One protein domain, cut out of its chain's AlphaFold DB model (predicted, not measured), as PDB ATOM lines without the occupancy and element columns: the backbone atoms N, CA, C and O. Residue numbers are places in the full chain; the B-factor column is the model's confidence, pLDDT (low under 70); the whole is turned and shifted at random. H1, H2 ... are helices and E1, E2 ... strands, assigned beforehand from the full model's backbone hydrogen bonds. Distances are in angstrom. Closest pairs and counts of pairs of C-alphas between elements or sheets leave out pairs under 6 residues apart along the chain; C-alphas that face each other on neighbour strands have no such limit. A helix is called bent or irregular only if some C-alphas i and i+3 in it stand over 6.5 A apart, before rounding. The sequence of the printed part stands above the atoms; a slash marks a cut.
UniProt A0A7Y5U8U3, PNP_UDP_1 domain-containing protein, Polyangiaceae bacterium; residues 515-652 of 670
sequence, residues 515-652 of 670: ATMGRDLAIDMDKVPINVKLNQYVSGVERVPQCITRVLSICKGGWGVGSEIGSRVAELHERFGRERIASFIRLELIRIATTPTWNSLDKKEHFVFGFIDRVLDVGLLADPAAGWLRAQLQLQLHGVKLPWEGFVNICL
ATOM      1  N   ALA A 515      15.612  -3.214 -20.033       86.12
ATOM      2  CA  ALA A 515      15.142  -2.178 -20.958       86.12
ATOM      3  C   ALA A 515      14.168  -2.714 -22.022       86.12
ATOM      4  O   ALA A 515      13.407  -1.953 -22.610       86.12
ATOM      5  N   THR A 516      14.180  -4.029 -22.258       86.62
ATOM      6  CA  THR A 516      13.315  -4.706 -23.235       86.62
ATOM      7  C   THR A 516      12.082  -5.351 -22.603       86.62
ATOM      8  O   THR A 516      11.288  -5.978 -23.303       86.62
ATOM      9  N   MET A 517      11.889  -5.203 -21.285       85.50
ATOM     10  CA  MET A 517      10.690  -5.708 -20.620       85.50
ATOM     11  C   MET A 517       9.444  -4.981 -21.136       85.50
ATOM     12  O   MET A 517       9.331  -3.759 -21.034       85.50
ATOM     13  N   GLY A 518       8.489  -5.757 -21.666       83.69
ATOM     14  CA  GLY A 518       7.215  -5.252 -22.186       83.69
ATOM     15  C   GLY A 518       6.353  -4.563 -21.122       83.69
ATOM     16  O   GLY A 518       6.713  -4.535 -19.947       83.69
ATOM     17  N   ARG A 519       5.204  -4.016 -21.527       85.38
ATOM     18  CA  ARG A 519       4.289  -3.284 -20.635       85.38
ATOM     19  C   ARG A 519       3.554  -4.206 -19.661       85.38
ATOM     20  O   ARG A 519       3.237  -5.342 -20.000       85.38
ATOM     21  N   ASP A 520       3.259  -3.685 -18.479       80.75
ATOM     22  CA  ASP A 520       2.440  -4.322 -17.446       80.75
ATOM     23  C   ASP A 520       1.582  -3.262 -16.761       80.75
ATOM     24  O   ASP A 520       1.924  -2.077 -16.774       80.75
ATOM     25  N   LEU A 521       0.450  -3.677 -16.207       79.62
ATOM     26  CA  LEU A 521      -0.461  -2.766 -15.526       79.62
ATOM     27  C   LEU A 521       0.197  -2.306 -14.218       79.62
ATOM     28  O   LEU A 521       0.775  -3.114 -13.486       79.62
ATOM     29  N   ALA A 522       0.157  -1.006 -13.956       85.38
ATOM     30  CA  ALA A 522       0.804  -0.415 -12.797       85.38
ATOM     31  C   ALA A 522       0.061  -0.801 -11.511       85.38
ATOM     32  O   ALA A 522      -1.167  -0.897 -11.491       85.38
ATOM     33  N   ILE A 523       0.800  -0.981 -10.419       82.75
ATOM     34  CA  ILE A 523       0.240  -1.181  -9.075       82.75
ATOM     35  C   ILE A 523       0.575  -0.002  -8.160       82.75
ATOM     36  O   ILE A 523       1.549   0.723  -8.372       82.75
ATOM     37  N   ASP A 524      -0.247   0.214  -7.136       79.88
ATOM     38  CA  ASP A 524      -0.019   1.244  -6.129       79.88
ATOM     39  C   ASP A 524       0.920   0.743  -5.033       79.88
ATOM     40  O   ASP A 524       0.490   0.221  -4.008       79.88
ATOM     41  N   MET A 525       2.220   0.890  -5.289       77.56
ATOM     42  CA  MET A 525       3.303   0.430  -4.418       77.56
ATOM     43  C   MET A 525       3.311   1.092  -3.034       77.56
ATOM     44  O   MET A 525       3.874   0.526  -2.103       77.56
ATOM     45  N   ASP A 526       2.685   2.260  -2.883       76.50
ATOM     46  CA  ASP A 526       2.623   2.992  -1.614       76.50
ATOM     47  C   ASP A 526       1.406   2.634  -0.758       76.50
ATOM     48  O   ASP A 526       1.365   2.987   0.421       76.50
ATOM     49  N   LYS A 527       0.425   1.916  -1.320       70.00
ATOM     50  CA  LYS A 527      -0.780   1.499  -0.600       70.00
ATOM     51  C   LYS A 527      -0.722   0.037  -0.200       70.00
ATOM     52  O   LYS A 527      -0.214  -0.820  -0.917       70.00
ATOM     53  N   VAL A 528      -1.301  -0.228   0.963       72.56
ATOM     54  CA  VAL A 528      -1.398  -1.550   1.564       72.56
ATOM     55  C   VAL A 528      -2.857  -1.772   1.996       72.56
ATOM     56  O   VAL A 528      -3.364  -0.950   2.759       72.56
ATOM     57  N   PRO A 529      -3.551  -2.832   1.529       65.44
ATOM     58  CA  PRO A 529      -3.105  -3.814   0.537       65.44
ATOM     59  C   PRO A 529      -2.896  -3.193  -0.855       65.44
ATOM     60  O   PRO A 529      -3.510  -2.184  -1.212       65.44
ATOM     61  N   ILE A 530      -2.001  -3.804  -1.631       69.31
ATOM     62  CA  ILE A 530      -1.611  -3.327  -2.962       69.31
ATOM     63  C   ILE A 530      -2.777  -3.478  -3.932       69.31
ATOM     64  O   ILE A 530      -3.317  -4.570  -4.100       69.31
ATOM     65  N   ASN A 531      -3.107  -2.389  -4.623       68.69
ATOM     66  CA  ASN A 531      -4.156  -2.357  -5.635       68.69
ATOM     67  C   ASN A 531      -3.599  -2.008  -7.012       68.69
ATOM     68  O   ASN A 531      -2.599  -1.308  -7.154       68.69
ATOM     69  N   VAL A 532      -4.286  -2.484  -8.041       72.38
ATOM     70  CA  VAL A 532      -3.979  -2.191  -9.439       72.38
ATOM     71  C   VAL A 532      -4.452  -0.778  -9.801       72.38
ATOM     72  O   VAL A 532      -5.567  -0.382  -9.456       72.38
ATOM     73  N   LYS A 533      -3.634  -0.022 -10.538       74.62
ATOM     74  CA  LYS A 533      -4.007   1.271 -11.121       74.62
ATOM     75  C   LYS A 533      -4.579   1.043 -12.516       74.62
ATOM     76  O   LYS A 533      -3.849   0.811 -13.478       74.62
ATOM     77  N   LEU A 534      -5.905   1.107 -12.623       74.00
ATOM     78  CA  LEU A 534      -6.601   0.992 -13.905       74.00
ATOM     79  C   LEU A 534      -6.046   2.019 -14.910       74.00
ATOM     80  O   LEU A 534      -5.863   3.188 -14.576       74.00
ATOM     81  N   ASN A 535      -5.792   1.571 -16.143       79.19
ATOM     82  CA  ASN A 535      -5.299   2.374 -17.272       79.19
ATOM     83  C   ASN A 535      -3.916   3.034 -17.105       79.19
ATOM     84  O   ASN A 535      -3.548   3.873 -17.925       79.19
ATOM     85  N   GLN A 536      -3.125   2.650 -16.102       86.19
ATOM     86  CA  GLN A 536      -1.727   3.068 -15.983       86.19
ATOM     87  C   GLN A 536      -0.814   1.879 -16.251       86.19
ATOM     88  O   GLN A 536      -1.052   0.794 -15.733       86.19
ATOM     89  N   TYR A 537       0.234   2.073 -17.043       87.00
ATOM     90  CA  TYR A 537       1.158   1.004 -17.413       87.00
ATOM     91  C   TYR A 537       2.585   1.398 -17.073       87.00
ATOM     92  O   TYR A 537       2.963   2.553 -17.239       87.00
ATOM     93  N   VAL A 538       3.377   0.415 -16.668       88.38
ATOM     94  CA  VAL A 538       4.827   0.531 -16.492       88.38
ATOM     95  C   VAL A 538       5.543  -0.380 -17.485       88.38
ATOM     96  O   VAL A 538       5.012  -1.410 -17.912       88.38
ATOM     97  N   SER A 539       6.759  -0.013 -17.877       88.44
ATOM     98  CA  SER A 539       7.586  -0.804 -18.798       88.44
ATOM     99  C   SER A 539       9.065  -0.655 -18.483       88.44
ATOM    100  O   SER A 539       9.463   0.256 -17.761       88.44
ATOM    101  N   GLY A 540       9.888  -1.546 -19.030       90.38
ATOM    102  CA  GLY A 540      11.327  -1.484 -18.814       90.38
ATOM    103  C   GLY A 540      11.708  -1.621 -17.333       90.38
ATOM    104  O   GLY A 540      11.132  -2.428 -16.601       90.38
ATOM    105  N   VAL A 541      12.647  -0.782 -16.881       91.19
ATOM    106  CA  VAL A 541      13.156  -0.743 -15.493       91.19
ATOM    107  C   VAL A 541      12.061  -0.455 -14.464       91.19
ATOM    108  O   VAL A 541      12.094  -1.008 -13.368       91.19
ATOM    109  N   GLU A 542      11.049   0.343 -14.810       90.06
ATOM    110  CA  GLU A 542       9.969   0.719 -13.885       90.06
ATOM    111  C   GLU A 542       9.102  -0.474 -13.456       90.06
ATOM    112  O   GLU A 542       8.393  -0.406 -12.453       90.06
ATOM    113  N   ARG A 543       9.178  -1.602 -14.175       91.38
ATOM    114  CA  ARG A 543       8.493  -2.842 -13.786       91.38
ATOM    115  C   ARG A 543       9.151  -3.581 -12.629       91.38
ATOM    116  O   ARG A 543       8.488  -4.398 -11.991       91.38
ATOM    117  N   VAL A 544      10.429  -3.326 -12.357       93.12
ATOM    118  CA  VAL A 544      11.218  -4.104 -11.391       93.12
ATOM    119  C   VAL A 544      10.578  -4.129  -9.993       93.12
ATOM    120  O   VAL A 544      10.342  -5.236  -9.497       93.12
ATOM    121  N   PRO A 545      10.193  -2.988  -9.372       92.00
ATOM    122  CA  PRO A 545       9.574  -2.991  -8.044       92.00
ATOM    123  C   PRO A 545       8.300  -3.828  -7.973       92.00
ATOM    124  O   PRO A 545       8.112  -4.589  -7.022       92.00
ATOM    125  N   GLN A 546       7.427  -3.717  -8.982       89.38
ATOM    126  CA  GLN A 546       6.143  -4.411  -8.958       89.38
ATOM    127  C   GLN A 546       6.265  -5.905  -9.226       89.38
ATOM    128  O   GLN A 546       5.543  -6.692  -8.614       89.38
ATOM    129  N   CYS A 547       7.190  -6.314 -10.099       89.19
ATOM    130  CA  CYS A 547       7.486  -7.725 -10.316       89.19
ATOM    131  C   CYS A 547       7.982  -8.374  -9.019       89.19
ATOM    132  O   CYS A 547       7.465  -9.417  -8.625       89.19
ATOM    133  N   ILE A 548       8.923  -7.724  -8.325       93.50
ATOM    134  CA  ILE A 548       9.464  -8.224  -7.057       93.50
ATOM    135  C   ILE A 548       8.378  -8.277  -5.983       93.50
ATOM    136  O   ILE A 548       8.176  -9.309  -5.351       93.50
ATOM    137  N   THR A 549       7.630  -7.189  -5.823       89.38
ATOM    138  CA  THR A 549       6.572  -7.063  -4.814       89.38
ATOM    139  C   THR A 549       5.494  -8.133  -4.951       89.38
ATOM    140  O   THR A 549       5.128  -8.763  -3.961       89.38
ATOM    141  N   ARG A 550       5.011  -8.377  -6.177       83.50
ATOM    142  CA  ARG A 550       3.982  -9.393  -6.445       83.50
ATOM    143  C   ARG A 550       4.456 -10.790  -6.062       83.50
ATOM    144  O   ARG A 550       3.710 -11.520  -5.427       83.50
ATOM    145  N   VAL A 551       5.684 -11.147  -6.433       86.25
ATOM    146  CA  VAL A 551       6.226 -12.498  -6.223       86.25
ATOM    147  C   VAL A 551       6.646 -12.719  -4.770       86.25
ATOM    148  O   VAL A 551       6.414 -13.796  -4.227       86.25
ATOM    149  N   LEU A 552       7.231 -11.712  -4.112       89.38
ATOM    150  CA  LEU A 552       7.600 -11.819  -2.698       89.38
ATOM    151  C   LEU A 552       6.388 -11.818  -1.756       89.38
ATOM    152  O   LEU A 552       6.507 -12.329  -0.647       89.38
ATOM    153  N   SER A 553       5.241 -11.296  -2.204       84.88
ATOM    154  CA  SER A 553       3.989 -11.226  -1.434       84.88
ATOM    155  C   SER A 553       3.027 -12.392  -1.691       84.88
ATOM    156  O   SER A 553       1.862 -12.295  -1.319       84.88
ATOM    157  N   ILE A 554       3.480 -13.472  -2.332       76.94
ATOM    158  CA  ILE A 554       2.719 -14.720  -2.480       76.94
ATOM    159  C   ILE A 554       3.553 -15.896  -1.970       76.94
ATOM    160  O   ILE A 554       4.765 -15.955  -2.190       76.94
ATOM    161  N   CYS A 555       2.910 -16.846  -1.292       72.62
ATOM    162  CA  CYS A 555       3.574 -18.068  -0.848       72.62
ATOM    163  C   CYS A 555       3.860 -18.980  -2.048       72.62
ATOM    164  O   CYS A 555       2.972 -19.205  -2.872       72.62
ATOM    165  N   LYS A 556       5.075 -19.544  -2.137       71.62
ATOM    166  CA  LYS A 556       5.381 -20.618  -3.103       71.62
ATOM    167  C   LYS A 556       4.371 -21.764  -2.905       71.62
ATOM    168  O   LYS A 556       4.253 -22.279  -1.795       71.62
ATOM    169  N   GLY A 557       3.632 -22.133  -3.953       63.81
ATOM    170  CA  GLY A 557       2.575 -23.152  -3.887       63.81
ATOM    171  C   GLY A 557       1.216 -22.682  -3.343       63.81
ATOM    172  O   GLY A 557       0.347 -23.521  -3.121       63.81
ATOM    173  N   GLY A 558       1.018 -21.376  -3.120       58.59
ATOM    174  CA  GLY A 558      -0.257 -20.787  -2.687       58.59
ATOM    175  C   GLY A 558      -1.277 -20.583  -3.818       58.59
ATOM    176  O   GLY A 558      -1.005 -20.821  -4.996       58.59
ATOM    177  N   TRP A 559      -2.480 -20.109  -3.471       44.09
ATOM    178  CA  TRP A 559      -3.532 -19.827  -4.457       44.09
ATOM    179  C   TRP A 559      -3.255 -18.499  -5.170       44.09
ATOM    180  O   TRP A 559      -3.158 -17.460  -4.525       44.09
ATOM    181  N   GLY A 560      -3.190 -18.508  -6.504       48.38
ATOM    182  CA  GLY A 560      -3.319 -17.273  -7.285       48.38
ATOM    183  C   GLY A 560      -2.481 -17.161  -8.552       48.38
ATOM    184  O   GLY A 560      -2.917 -16.467  -9.464       48.38
ATOM    185  N   VAL A 561      -1.325 -17.826  -8.673       47.38
ATOM    186  CA  VAL A 561      -0.497 -17.705  -9.890       47.38
ATOM    187  C   VAL A 561       0.368 -18.951 -10.140       47.38
ATOM    188  O   VAL A 561       1.582 -18.873 -10.125       47.38
ATOM    189  N   GLY A 562      -0.230 -20.120 -10.383       51.72
ATOM    190  CA  GLY A 562       0.536 -21.359 -10.617       51.72
ATOM    191  C   GLY A 562       1.216 -21.887  -9.344       51.72
ATOM    192  O   GLY A 562       1.687 -21.122  -8.510       51.72
ATOM    193  N   SER A 563       1.286 -23.206  -9.176       51.88
ATOM    194  CA  SER A 563       1.921 -23.846  -8.008       51.88
ATOM    195  C   SER A 563       3.416 -23.520  -7.866       51.88
ATOM    196  O   SER A 563       3.974 -23.649  -6.779       51.88
ATOM    197  N   GLU A 564       4.049 -23.038  -8.940       57.22
ATOM    198  CA  GLU A 564       5.504 -22.870  -9.033       57.22
ATOM    199  C   GLU A 564       6.011 -21.443  -8.767       57.22
ATOM    200  O   GLU A 564       7.214 -21.235  -8.596       57.22
ATOM    201  N   ILE A 565       5.127 -20.437  -8.732       64.25
ATOM    202  CA  ILE A 565       5.526 -19.026  -8.617       64.25
ATOM    203  C   ILE A 565       5.280 -18.551  -7.185       64.25
ATOM    204  O   ILE A 565       4.147 -18.516  -6.713       64.25
ATOM    205  N   GLY A 566       6.344 -18.150  -6.489       74.12
ATOM    206  CA  GLY A 566       6.218 -17.498  -5.191       74.12
ATOM    207  C   GLY A 566       7.470 -17.538  -4.334       74.12
ATOM    208  O   GLY A 566       8.531 -18.038  -4.724       74.12
ATOM    209  N   SER A 567       7.312 -16.970  -3.148       86.69
ATOM    210  CA  SER A 567       8.372 -16.700  -2.193       86.69
ATOM    211  C   SER A 567       8.165 -17.470  -0.900       86.69
ATOM    212  O   SER A 567       7.042 -17.779  -0.498       86.69
ATOM    213  N   ARG A 568       9.276 -17.759  -0.231       88.00
ATOM    214  CA  ARG A 568       9.303 -18.344   1.111       88.00
ATOM    215  C   ARG A 568       9.589 -17.318   2.200       88.00
ATOM    216  O   ARG A 568       9.715 -17.688   3.358       88.00
ATOM    217  N   VAL A 569       9.659 -16.027   1.868       90.00
ATOM    218  CA  VAL A 569       9.940 -14.958   2.843       90.00
ATOM    219  C   VAL A 569       8.950 -14.979   4.014       90.00
ATOM    220  O   VAL A 569       9.385 -14.919   5.159       90.00
ATOM    221  N   ALA A 570       7.645 -15.121   3.755       85.81
ATOM    222  CA  ALA A 570       6.630 -15.184   4.814       85.81
ATOM    223  C   ALA A 570       6.776 -16.439   5.700       85.81
ATOM    224  O   ALA A 570       6.725 -16.334   6.922       85.81
ATOM    225  N   GLU A 571       7.040 -17.606   5.099       83.94
ATOM    226  CA  GLU A 571       7.289 -18.873   5.813       83.94
ATOM    227  C   GLU A 571       8.537 -18.778   6.704       83.94
ATOM    228  O   GLU A 571       8.514 -19.145   7.880       83.94
ATOM    229  N   LEU A 572       9.635 -18.257   6.153       85.56
ATOM    230  CA  LEU A 572      10.895 -18.092   6.872       85.56
ATOM    231  C   LEU A 572      10.763 -17.044   7.987       85.56
ATOM    232  O   LEU A 572      11.315 -17.241   9.066       85.56
ATOM    233  N   HIS A 573       9.994 -15.974   7.768       87.31
ATOM    234  CA  HIS A 573       9.665 -14.990   8.799       87.31
ATOM    235  C   HIS A 573       8.871 -15.604   9.955       87.31
ATOM    236  O   HIS A 573       9.222 -15.399  11.113       87.31
ATOM    237  N   GLU A 574       7.816 -16.365   9.650       83.56
ATOM    238  CA  GLU A 574       6.973 -17.019  10.657       83.56
ATOM    239  C   GLU A 574       7.793 -17.992  11.516       83.56
ATOM    240  O   GLU A 574       7.620 -18.057  12.731       83.56
ATOM    241  N   ARG A 575       8.734 -18.709  10.892       79.75
ATOM    242  CA  ARG A 575       9.545 -19.730  11.561       79.75
ATOM    243  C   ARG A 575      10.738 -19.179  12.344       79.75
ATOM    244  O   ARG A 575      11.068 -19.728  13.392       79.75
ATOM    245  N   PHE A 576      11.413 -18.156  11.827       78.81
ATOM    246  CA  PHE A 576      12.705 -17.693  12.354       78.81
ATOM    247  C   PHE A 576      12.691 -16.239  12.845       78.81
ATOM    248  O   PHE A 576      13.706 -15.743  13.332       78.81
ATOM    249  N   GLY A 577      11.554 -15.552  12.745       78.25
ATOM    250  CA  GLY A 577      11.382 -14.182  13.207       78.25
ATOM    251  C   GLY A 577      12.058 -13.132  12.323       78.25
ATOM    252  O   GLY A 577      12.573 -13.391  11.232       78.25
ATOM    253  N   ARG A 578      12.029 -11.886  12.803       77.81
ATOM    254  CA  ARG A 578      12.427 -10.704  12.025       77.81
ATOM    255  C   ARG A 578      13.936 -10.481  11.943       77.81
ATOM    256  O   ARG A 578      14.389  -9.822  11.017       77.81
ATOM    257  N   GLU A 579      14.718 -11.029  12.870       77.56
ATOM    258  CA  GLU A 579      16.158 -10.742  12.981       77.56
ATOM    259  C   GLU A 579      16.951 -11.074  11.705       77.56
ATOM    260  O   GLU A 579      17.924 -10.395  11.395       77.56
ATOM    261  N   ARG A 580      16.514 -12.078  10.930       81.38
ATOM    262  CA  ARG A 580      17.174 -12.524   9.685       81.38
ATOM    263  C   ARG A 580      16.377 -12.228   8.417       81.38
ATOM    264  O   ARG A 580      16.725 -12.716   7.344       81.38
ATOM    265  N   ILE A 581      15.302 -11.443   8.510       88.94
ATOM    266  CA  ILE A 581      14.362 -11.297   7.391       88.94
ATOM    267  C   ILE A 581      15.007 -10.664   6.152       88.94
ATOM    268  O   ILE A 581      14.715 -11.089   5.037       88.94
ATOM    269  N   ALA A 582      15.935  -9.718   6.332       91.38
ATOM    270  CA  ALA A 582      16.699  -9.127   5.232       91.38
ATOM    271  C   ALA A 582      17.517 -10.188   4.473       91.38
ATOM    272  O   ALA A 582      17.454 -10.257   3.244       91.38
ATOM    273  N   SER A 583      18.195 -11.081   5.202       92.06
ATOM    274  CA  SER A 583      18.950 -12.198   4.628       92.06
ATOM    275  C   SER A 583      18.060 -13.204   3.905       92.06
ATOM    276  O   SER A 583      18.412 -13.681   2.827       92.06
ATOM    277  N   PHE A 584      16.873 -13.501   4.441       94.00
ATOM    278  CA  PHE A 584      15.914 -14.378   3.763       94.00
ATOM    279  C   PHE A 584      15.349 -13.754   2.488       94.00
ATOM    280  O   PHE A 584      15.233 -14.447   1.480       94.00
ATOM    281  N   ILE A 585      15.060 -12.449   2.488       95.81
ATOM    282  CA  ILE A 585      14.662 -11.723   1.273       95.81
ATOM    283  C   ILE A 585      15.780 -11.780   0.236       95.81
ATOM    284  O   ILE A 585      15.523 -12.070  -0.931       95.81
ATOM    285  N   ARG A 586      17.028 -11.558   0.658       96.25
ATOM    286  CA  ARG A 586      18.198 -11.622  -0.215       96.25
ATOM    287  C   ARG A 586      18.371 -13.014  -0.827       96.25
ATOM    288  O   ARG A 586      18.488 -13.116  -2.044       96.25
ATOM    289  N   LEU A 587      18.311 -14.080  -0.025       95.62
ATOM    290  CA  LEU A 587      18.354 -15.462  -0.519       95.62
ATOM    291  C   LEU A 587      17.208 -15.780  -1.484       95.62
ATOM    292  O   LEU A 587      17.446 -16.407  -2.512       95.62
ATOM    293  N   GLU A 588      15.984 -15.339  -1.193       94.69
ATOM    294  CA  GLU A 588      14.827 -15.599  -2.056       94.69
ATOM    295  C   GLU A 588      14.907 -14.836  -3.383       94.69
ATOM    296  O   GLU A 588      14.609 -15.412  -4.430       94.69
ATOM    297  N   LEU A 589      15.390 -13.588  -3.384       96.44
ATOM    298  CA  LEU A 589      15.682 -12.849  -4.618       96.44
ATOM    299  C   LEU A 589      16.714 -13.596  -5.475       96.44
ATOM    300  O   LEU A 589      16.509 -13.759  -6.679       96.44
ATOM    301  N   ILE A 590      17.790 -14.095  -4.855       96.00
ATOM    302  CA  ILE A 590      18.831 -14.877  -5.538       96.00
ATOM    303  C   ILE A 590      18.249 -16.180  -6.094       96.00
ATOM    304  O   ILE A 590      18.468 -16.499  -7.265       96.00
ATOM    305  N   ARG A 591      17.497 -16.928  -5.278       94.19
ATOM    306  CA  ARG A 591      16.878 -18.199  -5.667       94.19
ATOM    307  C   ARG A 591      15.962 -17.999  -6.866       94.19
ATOM    308  O   ARG A 591      16.162 -18.648  -7.882       94.19
ATOM    309  N   ILE A 592      15.012 -17.069  -6.788       92.81
ATOM    310  CA  ILE A 592      14.006 -16.840  -7.838       92.81
ATOM    311  C   ILE A 592      14.641 -16.296  -9.132       92.81
ATOM    312  O   ILE A 592      14.148 -16.565 -10.228       92.81
ATOM    313  N   ALA A 593      15.758 -15.568  -9.042       93.50
ATOM    314  CA  ALA A 593      16.544 -15.181 -10.216       93.50
ATOM    315  C   ALA A 593      17.320 -16.359 -10.836       93.50
ATOM    316  O   ALA A 593      17.694 -16.306 -12.009       93.50
ATOM    317  N   THR A 594      17.586 -17.412 -10.063       92.44
ATOM    318  CA  THR A 594      18.430 -18.555 -10.447       92.44
ATOM    319  C   THR A 594      17.621 -19.765 -10.904       92.44
ATOM    320  O   THR A 594      18.091 -20.507 -11.758       92.44
ATOM    321  N   THR A 595      16.434 -19.991 -10.346       91.00
ATOM    322  CA  THR A 595      15.640 -21.200 -10.588       91.00
ATOM    323  C   THR A 595      14.595 -20.957 -11.679       91.00
ATOM    324  O   THR A 595      13.863 -19.966 -11.584       91.00
ATOM    325  N   PRO A 596      14.486 -21.831 -12.693       89.38
ATOM    326  CA  PRO A 596      13.451 -21.714 -13.707       89.38
ATOM    327  C   PRO A 596      12.082 -22.075 -13.123       89.38
ATOM    328  O   PRO A 596      11.972 -22.836 -12.170       89.38
ATOM    329  N   THR A 597      11.029 -21.556 -13.736       83.19
ATOM    330  CA  THR A 597       9.650 -22.010 -13.551       83.19
ATOM    331  C   THR A 597       9.135 -22.516 -14.886       83.19
ATOM    332  O   THR A 597       9.326 -21.853 -15.914       83.19
ATOM    333  N   TRP A 598       8.478 -23.671 -14.886       80.56
ATOM    334  CA  TRP A 598       7.868 -24.212 -16.090       80.56
ATOM    335  C   TRP A 598       6.576 -23.468 -16.426       80.56
ATOM    336  O   TRP A 598       5.653 -23.400 -15.614       80.56
ATOM    337  N   ASN A 599       6.483 -22.937 -17.644       74.31
ATOM    338  CA  ASN A 599       5.246 -22.360 -18.146       74.31
ATOM    339  C   ASN A 599       4.517 -23.382 -19.026       74.31
ATOM    340  O   ASN A 599       4.976 -23.758 -20.106       74.31
ATOM    341  N   SER A 600       3.348 -23.825 -18.563       73.00
ATOM    342  CA  SER A 600       2.527 -24.814 -19.264       73.00
ATOM    343  C   SER A 600       1.947 -24.301 -20.587       73.00
ATOM    344  O   SER A 600       1.649 -25.115 -21.461       73.00
ATOM    345  N   LEU A 601       1.814 -22.979 -20.760       73.81
ATOM    346  CA  LEU A 601       1.223 -22.372 -21.955       73.81
ATOM    347  C   LEU A 601       2.173 -22.403 -23.153       73.81
ATOM    348  O   LEU A 601       1.760 -22.780 -24.248       73.81
ATOM    349  N   ASP A 602       3.437 -22.022 -22.966       80.31
ATOM    350  CA  ASP A 602       4.427 -21.976 -24.051       80.31
ATOM    351  C   ASP A 602       5.449 -23.120 -24.008       80.31
ATOM    352  O   ASP A 602       6.308 -23.204 -24.889       80.31
ATOM    353  N   LYS A 603       5.313 -24.030 -23.031       79.81
ATOM    354  CA  LYS A 603       6.166 -25.208 -22.818       79.81
ATOM    355  C   LYS A 603       7.650 -24.845 -22.736       79.81
ATOM    356  O   LYS A 603       8.499 -25.544 -23.294       79.81
ATOM    357  N   LYS A 604       7.956 -23.722 -22.084       82.75
ATOM    358  CA  LYS A 604       9.321 -23.236 -21.873       82.75
ATOM    359  C   LYS A 604       9.578 -22.937 -20.405       82.75
ATOM    360  O   LYS A 604       8.672 -22.634 -19.631       82.75
ATOM    361  N   GLU A 605      10.852 -23.000 -20.045       84.81
ATOM    362  CA  GLU A 605      11.345 -22.493 -18.771       84.81
ATOM    363  C   GLU A 605      11.462 -20.971 -18.821       84.81
ATOM    364  O   GLU A 605      12.007 -20.399 -19.770       84.81
ATOM    365  N   HIS A 606      10.989 -20.320 -17.762       84.88
ATOM    366  CA  HIS A 606      11.124 -18.882 -17.559       84.88
ATOM    367  C   HIS A 606      11.797 -18.609 -16.224       84.88
ATOM    368  O   HIS A 606      11.524 -19.286 -15.240       84.88
ATOM    369  N   PHE A 607      12.636 -17.582 -16.171       88.81
ATOM    370  CA  PHE A 607      13.242 -17.117 -14.927       88.81
ATOM    371  C   PHE A 607      12.486 -15.874 -14.473       88.81
ATOM    372  O   PHE A 607      12.591 -14.821 -15.103       88.81
ATOM    373  N   VAL A 608      11.717 -15.998 -13.391       88.69
ATOM    374  CA  VAL A 608      10.800 -14.946 -12.911       88.69
ATOM    375  C   VAL A 608      11.541 -13.630 -12.656       88.69
ATOM    376  O   VAL A 608      11.086 -12.569 -13.085       88.69
ATOM    377  N   PHE A 609      12.720 -13.703 -12.032       92.88
ATOM    378  CA  PHE A 609      13.640 -12.570 -11.875       92.88
ATOM    379  C   PHE A 609      14.863 -12.682 -12.791       92.88
ATOM    380  O   PHE A 609      15.959 -12.257 -12.435       92.88
ATOM    381  N   GLY A 610      14.690 -13.216 -14.004       91.38
ATOM    382  CA  GLY A 610      15.761 -13.368 -14.998       91.38
ATOM    383  C   GLY A 610      16.411 -12.056 -15.458       91.38
ATOM    384  O   GLY A 610      17.347 -12.091 -16.249       91.38
ATOM    385  N   PHE A 611      15.937 -10.906 -14.980       94.06
ATOM    386  CA  PHE A 611      16.523  -9.581 -15.184       94.06
ATOM    387  C   PHE A 611      17.493  -9.150 -14.064       94.06
ATOM    388  O   PHE A 611      18.094  -8.084 -14.175       94.06
ATOM    389  N   ILE A 612      17.644  -9.932 -12.986       95.62
ATOM    390  CA  ILE A 612      18.590  -9.660 -11.892       95.62
ATOM    391  C   ILE A 612      19.895 -10.419 -12.162       95.62
ATOM    392  O   ILE A 612      19.911 -11.651 -12.192       95.62
ATOM    393  N   ASP A 613      20.997  -9.688 -12.327       93.19
ATOM    394  CA  ASP A 613      22.336 -10.276 -12.426       93.19
ATOM    395  C   ASP A 613      22.884 -10.608 -11.032       93.19
ATOM    396  O   ASP A 613      23.381 -11.714 -10.818       93.19
ATOM    397  N   ARG A 614      22.749  -9.674 -10.079       93.88
ATOM    398  CA  ARG A 614      23.233  -9.827  -8.699       93.88
ATOM    399  C   ARG A 614      22.381  -9.042  -7.702       93.88
ATOM    400  O   ARG A 614      21.962  -7.921  -7.987       93.88
ATOM    401  N   VAL A 615      22.176  -9.603  -6.512       96.31
ATOM    402  CA  VAL A 615      21.538  -8.919  -5.373       96.31
ATOM    403  C   VAL A 615      22.622  -8.308  -4.483       96.31
ATOM    404  O   VAL A 615      23.378  -9.032  -3.836       96.31
ATOM    405  N   LEU A 616      22.735  -6.980  -4.474       86.12
ATOM    406  CA  LEU A 616      23.844  -6.272  -3.825       86.12
ATOM    407  C   LEU A 616      23.555  -5.974  -2.357       86.12
ATOM    408  O   LEU A 616      24.432  -6.196  -1.522       86.12
ATOM    409  N   ASP A 617      22.338  -5.526  -2.045       90.62
ATOM    410  CA  ASP A 617      21.922  -5.267  -0.671       90.62
ATOM    411  C   ASP A 617      20.400  -5.295  -0.475       90.62
ATOM    412  O   ASP A 617      19.629  -5.083  -1.417       90.62
ATOM    413  N   VAL A 618      19.988  -5.568   0.766       93.62
ATOM    414  CA  VAL A 618      18.598  -5.508   1.229       93.62
ATOM    415  C   VAL A 618      18.560  -4.828   2.599       93.62
ATOM    416  O   VAL A 618      18.899  -5.432   3.614       93.62
ATOM    417  N   GLY A 619      18.086  -3.585   2.629       88.31
ATOM    418  CA  GLY A 619      17.823  -2.829   3.851       88.31
ATOM    419  C   GLY A 619      16.356  -2.917   4.269       88.31
ATOM    420  O   GLY A 619      15.462  -3.041   3.431       88.31
ATOM    421  N   LEU A 620      16.080  -2.824   5.569       92.12
ATOM    422  CA  LEU A 620      14.713  -2.749   6.090       92.12
ATOM    423  C   LEU A 620      14.359  -1.303   6.434       92.12
ATOM    424  O   LEU A 620      15.124  -0.614   7.106       92.12
ATOM    425  N   LEU A 621      13.181  -0.866   5.997       88.50
ATOM    426  CA  LEU A 621      12.603   0.430   6.343       88.50
ATOM    427  C   LEU A 621      11.466   0.245   7.359       88.50
ATOM    428  O   LEU A 621      11.101  -0.878   7.713       88.50
ATOM    429  N   ALA A 622      10.908   1.358   7.839       87.50
ATOM    430  CA  ALA A 622       9.731   1.330   8.701       87.50
ATOM    431  C   ALA A 622       8.556   0.632   7.996       87.50
ATOM    432  O   ALA A 622       8.297   0.881   6.813       87.50
ATOM    433  N   ASP A 623       7.847  -0.225   8.732       89.56
ATOM    434  CA  ASP A 623       6.728  -0.976   8.175       89.56
ATOM    435  C   ASP A 623       5.589  -0.047   7.758       89.56
ATOM    436  O   ASP A 623       5.224   0.862   8.509       89.56
ATOM    437  N   PRO A 624       4.981  -0.288   6.588       86.19
ATOM    438  CA  PRO A 624       3.881   0.530   6.106       86.19
ATOM    439  C   PRO A 624       2.556   0.191   6.808       86.19
ATOM    440  O   PRO A 624       1.672   1.042   6.867       86.19
ATOM    441  N   ALA A 625       2.399  -1.038   7.314       85.75
ATOM    442  CA  ALA A 625       1.219  -1.512   8.039       85.75
ATOM    443  C   ALA A 625       1.515  -2.833   8.774       85.75
ATOM    444  O   ALA A 625       2.493  -3.518   8.477       85.75
ATOM    445  N   ALA A 626       0.631  -3.237   9.692       82.12
ATOM    446  CA  ALA A 626       0.711  -4.546  10.339       82.12
ATOM    447  C   ALA A 626       0.639  -5.687   9.305       82.12
ATOM    448  O   ALA A 626      -0.218  -5.684   8.422       82.12
ATOM    449  N   GLY A 627       1.542  -6.666   9.414       83.94
ATOM    450  CA  GLY A 627       1.638  -7.789   8.472       83.94
ATOM    451  C   GLY A 627       2.337  -7.464   7.145       83.94
ATOM    452  O   GLY A 627       2.406  -8.335   6.278       83.94
ATOM    453  N   TRP A 628       2.871  -6.248   6.989       88.12
ATOM    454  CA  TRP A 628       3.601  -5.809   5.802       88.12
ATOM    455  C   TRP A 628       4.976  -5.265   6.171       88.12
ATOM    456  O   TRP A 628       5.133  -4.559   7.160       88.12
ATOM    457  N   LEU A 629       5.961  -5.566   5.332       92.31
ATOM    458  CA  LEU A 629       7.345  -5.133   5.482       92.31
ATOM    459  C   LEU A 629       7.727  -4.228   4.316       92.31
ATOM    460  O   LEU A 629       7.382  -4.527   3.173       92.31
ATOM    461  N   ARG A 630       8.489  -3.166   4.576       93.88
ATOM    462  CA  ARG A 630       9.110  -2.364   3.516       93.88
ATOM    463  C   ARG A 630      10.608  -2.640   3.447       93.88
ATOM    464  O   ARG A 630      11.318  -2.456   4.434       93.88
ATOM    465  N   ALA A 631      11.081  -3.057   2.276       94.56
ATOM    466  CA  ALA A 631      12.488  -3.352   2.021       94.56
ATOM    467  C   ALA A 631      13.058  -2.407   0.956       94.56
ATOM    468  O   ALA A 631      12.446  -2.213  -0.095       94.56
ATOM    469  N   GLN A 632      14.229  -1.836   1.227       95.44
ATOM    470  CA  GLN A 632      15.055  -1.125   0.255       95.44
ATOM    471  C   GLN A 632      16.005  -2.127  -0.401       95.44
ATOM    472  O   GLN A 632      16.656  -2.907   0.286       95.44
ATOM    473  N   LEU A 633      16.073  -2.121  -1.727       96.38
ATOM    474  CA  LEU A 633      16.845  -3.068  -2.520       96.38
ATOM    475  C   LEU A 633      17.924  -2.329  -3.303       96.38
ATOM    476  O   LEU A 633      17.635  -1.311  -3.934       96.38
ATOM    477  N   GLN A 634      19.125  -2.901  -3.334       95.19
ATOM    478  CA  GLN A 634      20.169  -2.555  -4.294       95.19
ATOM    479  C   GLN A 634      20.441  -3.768  -5.185       95.19
ATOM    480  O   GLN A 634      20.833  -4.834  -4.702       95.19
ATOM    481  N   LEU A 635      20.221  -3.629  -6.493       96.75
ATOM    482  CA  LEU A 635      20.292  -4.731  -7.455       96.75
ATOM    483  C   LEU A 635      21.179  -4.362  -8.642       96.75
ATOM    484  O   LEU A 635      21.054  -3.281  -9.215       96.75
ATOM    485  N   GLN A 636      22.014  -5.297  -9.087       96.31
ATOM    486  CA  GLN A 636      22.617  -5.223 -10.411       96.31
ATOM    487  C   GLN A 636      21.627  -5.817 -11.417       96.31
ATOM    488  O   GLN A 636      21.368  -7.022 -11.403       96.31
ATOM    489  N   LEU A 637      21.050  -4.971 -12.272       95.81
ATOM    490  CA  LEU A 637      20.076  -5.385 -13.283       95.81
ATOM    491  C   LEU A 637      20.746  -5.642 -14.631       95.81
ATOM    492  O   LEU A 637      21.632  -4.892 -15.054       95.81
ATOM    493  N   HIS A 638      20.257  -6.650 -15.346       94.50
ATOM    494  CA  HIS A 638      20.778  -6.997 -16.655       94.50
ATOM    495  C   HIS A 638      20.464  -5.913 -17.689       94.50
ATOM    496  O   HIS A 638      19.304  -5.586 -17.950       94.50
ATOM    497  N   GLY A 639      21.513  -5.371 -18.308       90.94
ATOM    498  CA  GLY A 639      21.412  -4.265 -19.265       90.94
ATOM    499  C   GLY A 639      21.477  -2.866 -18.641       90.94
ATOM    500  O   GLY A 639      21.414  -1.887 -19.383       90.94
ATOM    501  N   VAL A 640      21.653  -2.746 -17.319       91.62
ATOM    502  CA  VAL A 640      21.856  -1.463 -16.621       91.62
ATOM    503  C   VAL A 640      23.288  -1.391 -16.102       91.62
ATOM    504  O   VAL A 640      23.765  -2.317 -15.458       91.62
ATOM    505  N   LYS A 641      24.003  -0.298 -16.392       85.88
ATOM    506  CA  LYS A 641      25.422  -0.161 -16.010       85.88
ATOM    507  C   LYS A 641      25.637   0.101 -14.520       85.88
ATOM    508  O   LYS A 641      26.621  -0.373 -13.970       85.88
ATOM    509  N   LEU A 642      24.765   0.895 -13.903       88.50
ATOM    510  CA  LEU A 642      24.855   1.251 -12.489       88.50
ATOM    511  C   LEU A 642      23.907   0.376 -11.660       88.50
ATOM    512  O   LEU A 642      22.859  -0.019 -12.184       88.50
ATOM    513  N   PRO A 643      24.238   0.103 -10.386       92.19
ATOM    514  CA  PRO A 643      23.302  -0.490  -9.444       92.19
ATOM    515  C   PRO A 643      21.972   0.261  -9.430       92.19
ATOM    516  O   PRO A 643      21.934   1.490  -9.355       92.19
ATOM    517  N   TRP A 644      20.881  -0.486  -9.528       95.19
ATOM    518  CA  TRP A 644      19.536   0.038  -9.369       95.19
ATOM    519  C   TRP A 644      19.159   0.035  -7.891       95.19
ATOM    520  O   TRP A 644      19.376  -0.965  -7.202       95.19
ATOM    521  N   GLU A 645      18.551   1.125  -7.433       95.25
ATOM    522  CA  GLU A 645      18.016   1.250  -6.082       95.25
ATOM    523  C   GLU A 645      16.512   1.518  -6.119       95.25
ATOM    524  O   GLU A 645      16.022   2.317  -6.920       95.25
ATOM    525  N   GLY A 646      15.775   0.879  -5.217       89.44
ATOM    526  CA  GLY A 646      14.351   1.135  -5.034       89.44
ATOM    527  C   GLY A 646      13.803   0.428  -3.806       89.44
ATOM    528  O   GLY A 646      14.526  -0.288  -3.120       89.44
ATOM    529  N   PHE A 647      12.519   0.622  -3.513       92.81
ATOM    530  CA  PHE A 647      11.857  -0.058  -2.401       92.81
ATOM    531  C   PHE A 647      10.698  -0.932  -2.877       92.81
ATOM    532  O   PHE A 647      10.106  -0.705  -3.934       92.81
ATOM    533  N   VAL A 648      10.372  -1.932  -2.065       93.62
ATOM    534  CA  VAL A 648       9.238  -2.837  -2.256       93.62
ATOM    535  C   VAL A 648       8.496  -3.033  -0.939       93.62
ATOM    536  O   VAL A 648       9.095  -2.974   0.136       93.62
ATOM    537  N   ASN A 649       7.193  -3.286  -1.030       90.75
ATOM    538  CA  ASN A 649       6.368  -3.698   0.102       90.75
ATOM    539  C   ASN A 649       6.102  -5.205  -0.014       90.75
ATOM    540  O   ASN A 649       5.764  -5.684  -1.091       90.75
ATOM    541  N   ILE A 650       6.259  -5.954   1.074       90.81
ATOM    542  CA  ILE A 650       6.166  -7.417   1.097       90.81
ATOM    543  C   ILE A 650       5.111  -7.828   2.124       90.81
ATOM    544  O   ILE A 650       5.212  -7.457   3.294       90.81
ATOM    545  N   CYS A 651       4.109  -8.599   1.700       85.94
ATOM    546  CA  CYS A 651       3.134  -9.199   2.611       85.94
ATOM    547  C   CYS A 651       3.766 -10.380   3.363       85.94
ATOM    548  O   CYS A 651       4.305 -11.295   2.743       85.94
ATOM    549  N   LEU A 652       3.679 -10.371   4.696       84.00
ATOM    550  CA  LEU A 652       4.211 -11.427   5.567       84.00
ATOM    551  C   LEU A 652       3.124 -12.347   6.142       84.00
ATOM    552  O   LEU A 652       3.445 -13.277   6.877       84.00
TER     553      LEU A 652
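Overview. This is residues 515 to 652 of the 670 residues of the protein "PNP_UDP_1 domain-containing protein" of Polyangiaceae bacterium (UniProt A0A7Y5U8U3). A strongly twisted sheet of three strands, E5, E6 and E7, has two helices, H1 and H3, over one of its faces, and H2 folds back along H3 as a helical hairpin. Two small strand hairpins are added to this two-layer body, a layer of helices on one face of a sheet: E1 and E2 pack on H1 through E1, and E3 and E4 follow the last residue of H3. The printed part has 138 residues with three named helices and seven named strands in the order E1 E2 H1 H2 H3 E3 E4 E5 E6 E7, and its class is mixed, helices and strands. The sheet E5 - E6 - E7 is antiparallel and a meander, each strand the antiparallel neighbour of the one before. The whole is compact and rounded, with a radius of gyration of the C-alphas of 14.5 A and spans of 38 by 32 by 29 A.

Arrangement. E1, residues 520 to 523, and E2, residues 532 to 538, form an antiparallel hairpin at 126 degrees, with N 522 and O 536 2.8 A apart, within hydrogen-bond range. A tight link leads to H1, residues 540 to 552; its closest C-alphas to E1 are those of Gln 546 and Ile 523, 6.7 A apart. H2, residues 569 to 576, touches H3, residues 578 to 594, at a steep tilt of 40 degrees, opposite ways, as a helical hairpin; the closest C-alphas are those of Val 569 and Ile 585, 5.9 A apart. H1 and H3 are near each other, with 8 pairs of C-alphas within 10 A. E3, residues 597 to 599, and E4, residues 604 to 606, form an antiparallel hairpin, with N 597 and O 606 2.8 A apart. E5, residues 612 to 620, and E6, residues 628 to 637, are antiparallel at 146 degrees, with N 619 and O 632 2.8 A apart. E6 and E7, residues 644 to 651, are antiparallel at 149 degrees, with N 633 and O 646 2.8 A apart. H3 is on this sheet at a height of 8.0 A, over E5 and E6, and runs along the strands, at 10 degrees to E5 on the local plane; the closest C-alphas of H3 and E5 are those of Ala 582 and Val 618, 5.7 A apart. H1 is on the same face at a height of 6.4 A, and its C-alpha of Thr 549 is 5.6 A from that of Val 648, the closest C-alphas of H1 and E7. H2 only grazes the sheet, with residues 569 to 570. Every O i to N i+4 pair is within hydrogen-bond range in H2, against 6 of 9 in H1 and 11 of 13 in H3.

Along the chain. E1 begins at C-alpha 520, (2.440, -4.322, -17.446), and E2 ends at Val 538. H1 runs 19.5 A from Gly 540 to Leu 552 and is irregular, but only just, with C-alphas 542 and 545 6.9 A apart. After H2, Val 569 to Phe 576, H3 spans 24.5 A from C-alpha 578 at (12.427, -10.704, 12.025) to Thr 594; it is irregular, with C-alphas 579 and 582 7.9 A apart, and has a kink of 25 degrees near residue 585. E3 and E4 measure 6.4 A each. E5 is 19.7 A long and bends by 59 degrees at residue 616; E6 is 25.2 A long and bends by 58 degrees at residue 634. E7, 22.3 A long, ends at C-alpha 651, (3.134, -9.199, 2.611).

Size, cuts and confidence. The two C-alphas farthest apart are those of Lys 603 and Ala 622, 41.4 A. The printed part has no cut. The link from H1 to H2, residues 553 to 568, is long. The mean pLDDT of the printed part is 84.6; residues 529 to 531 and 557 to 565 are under 70.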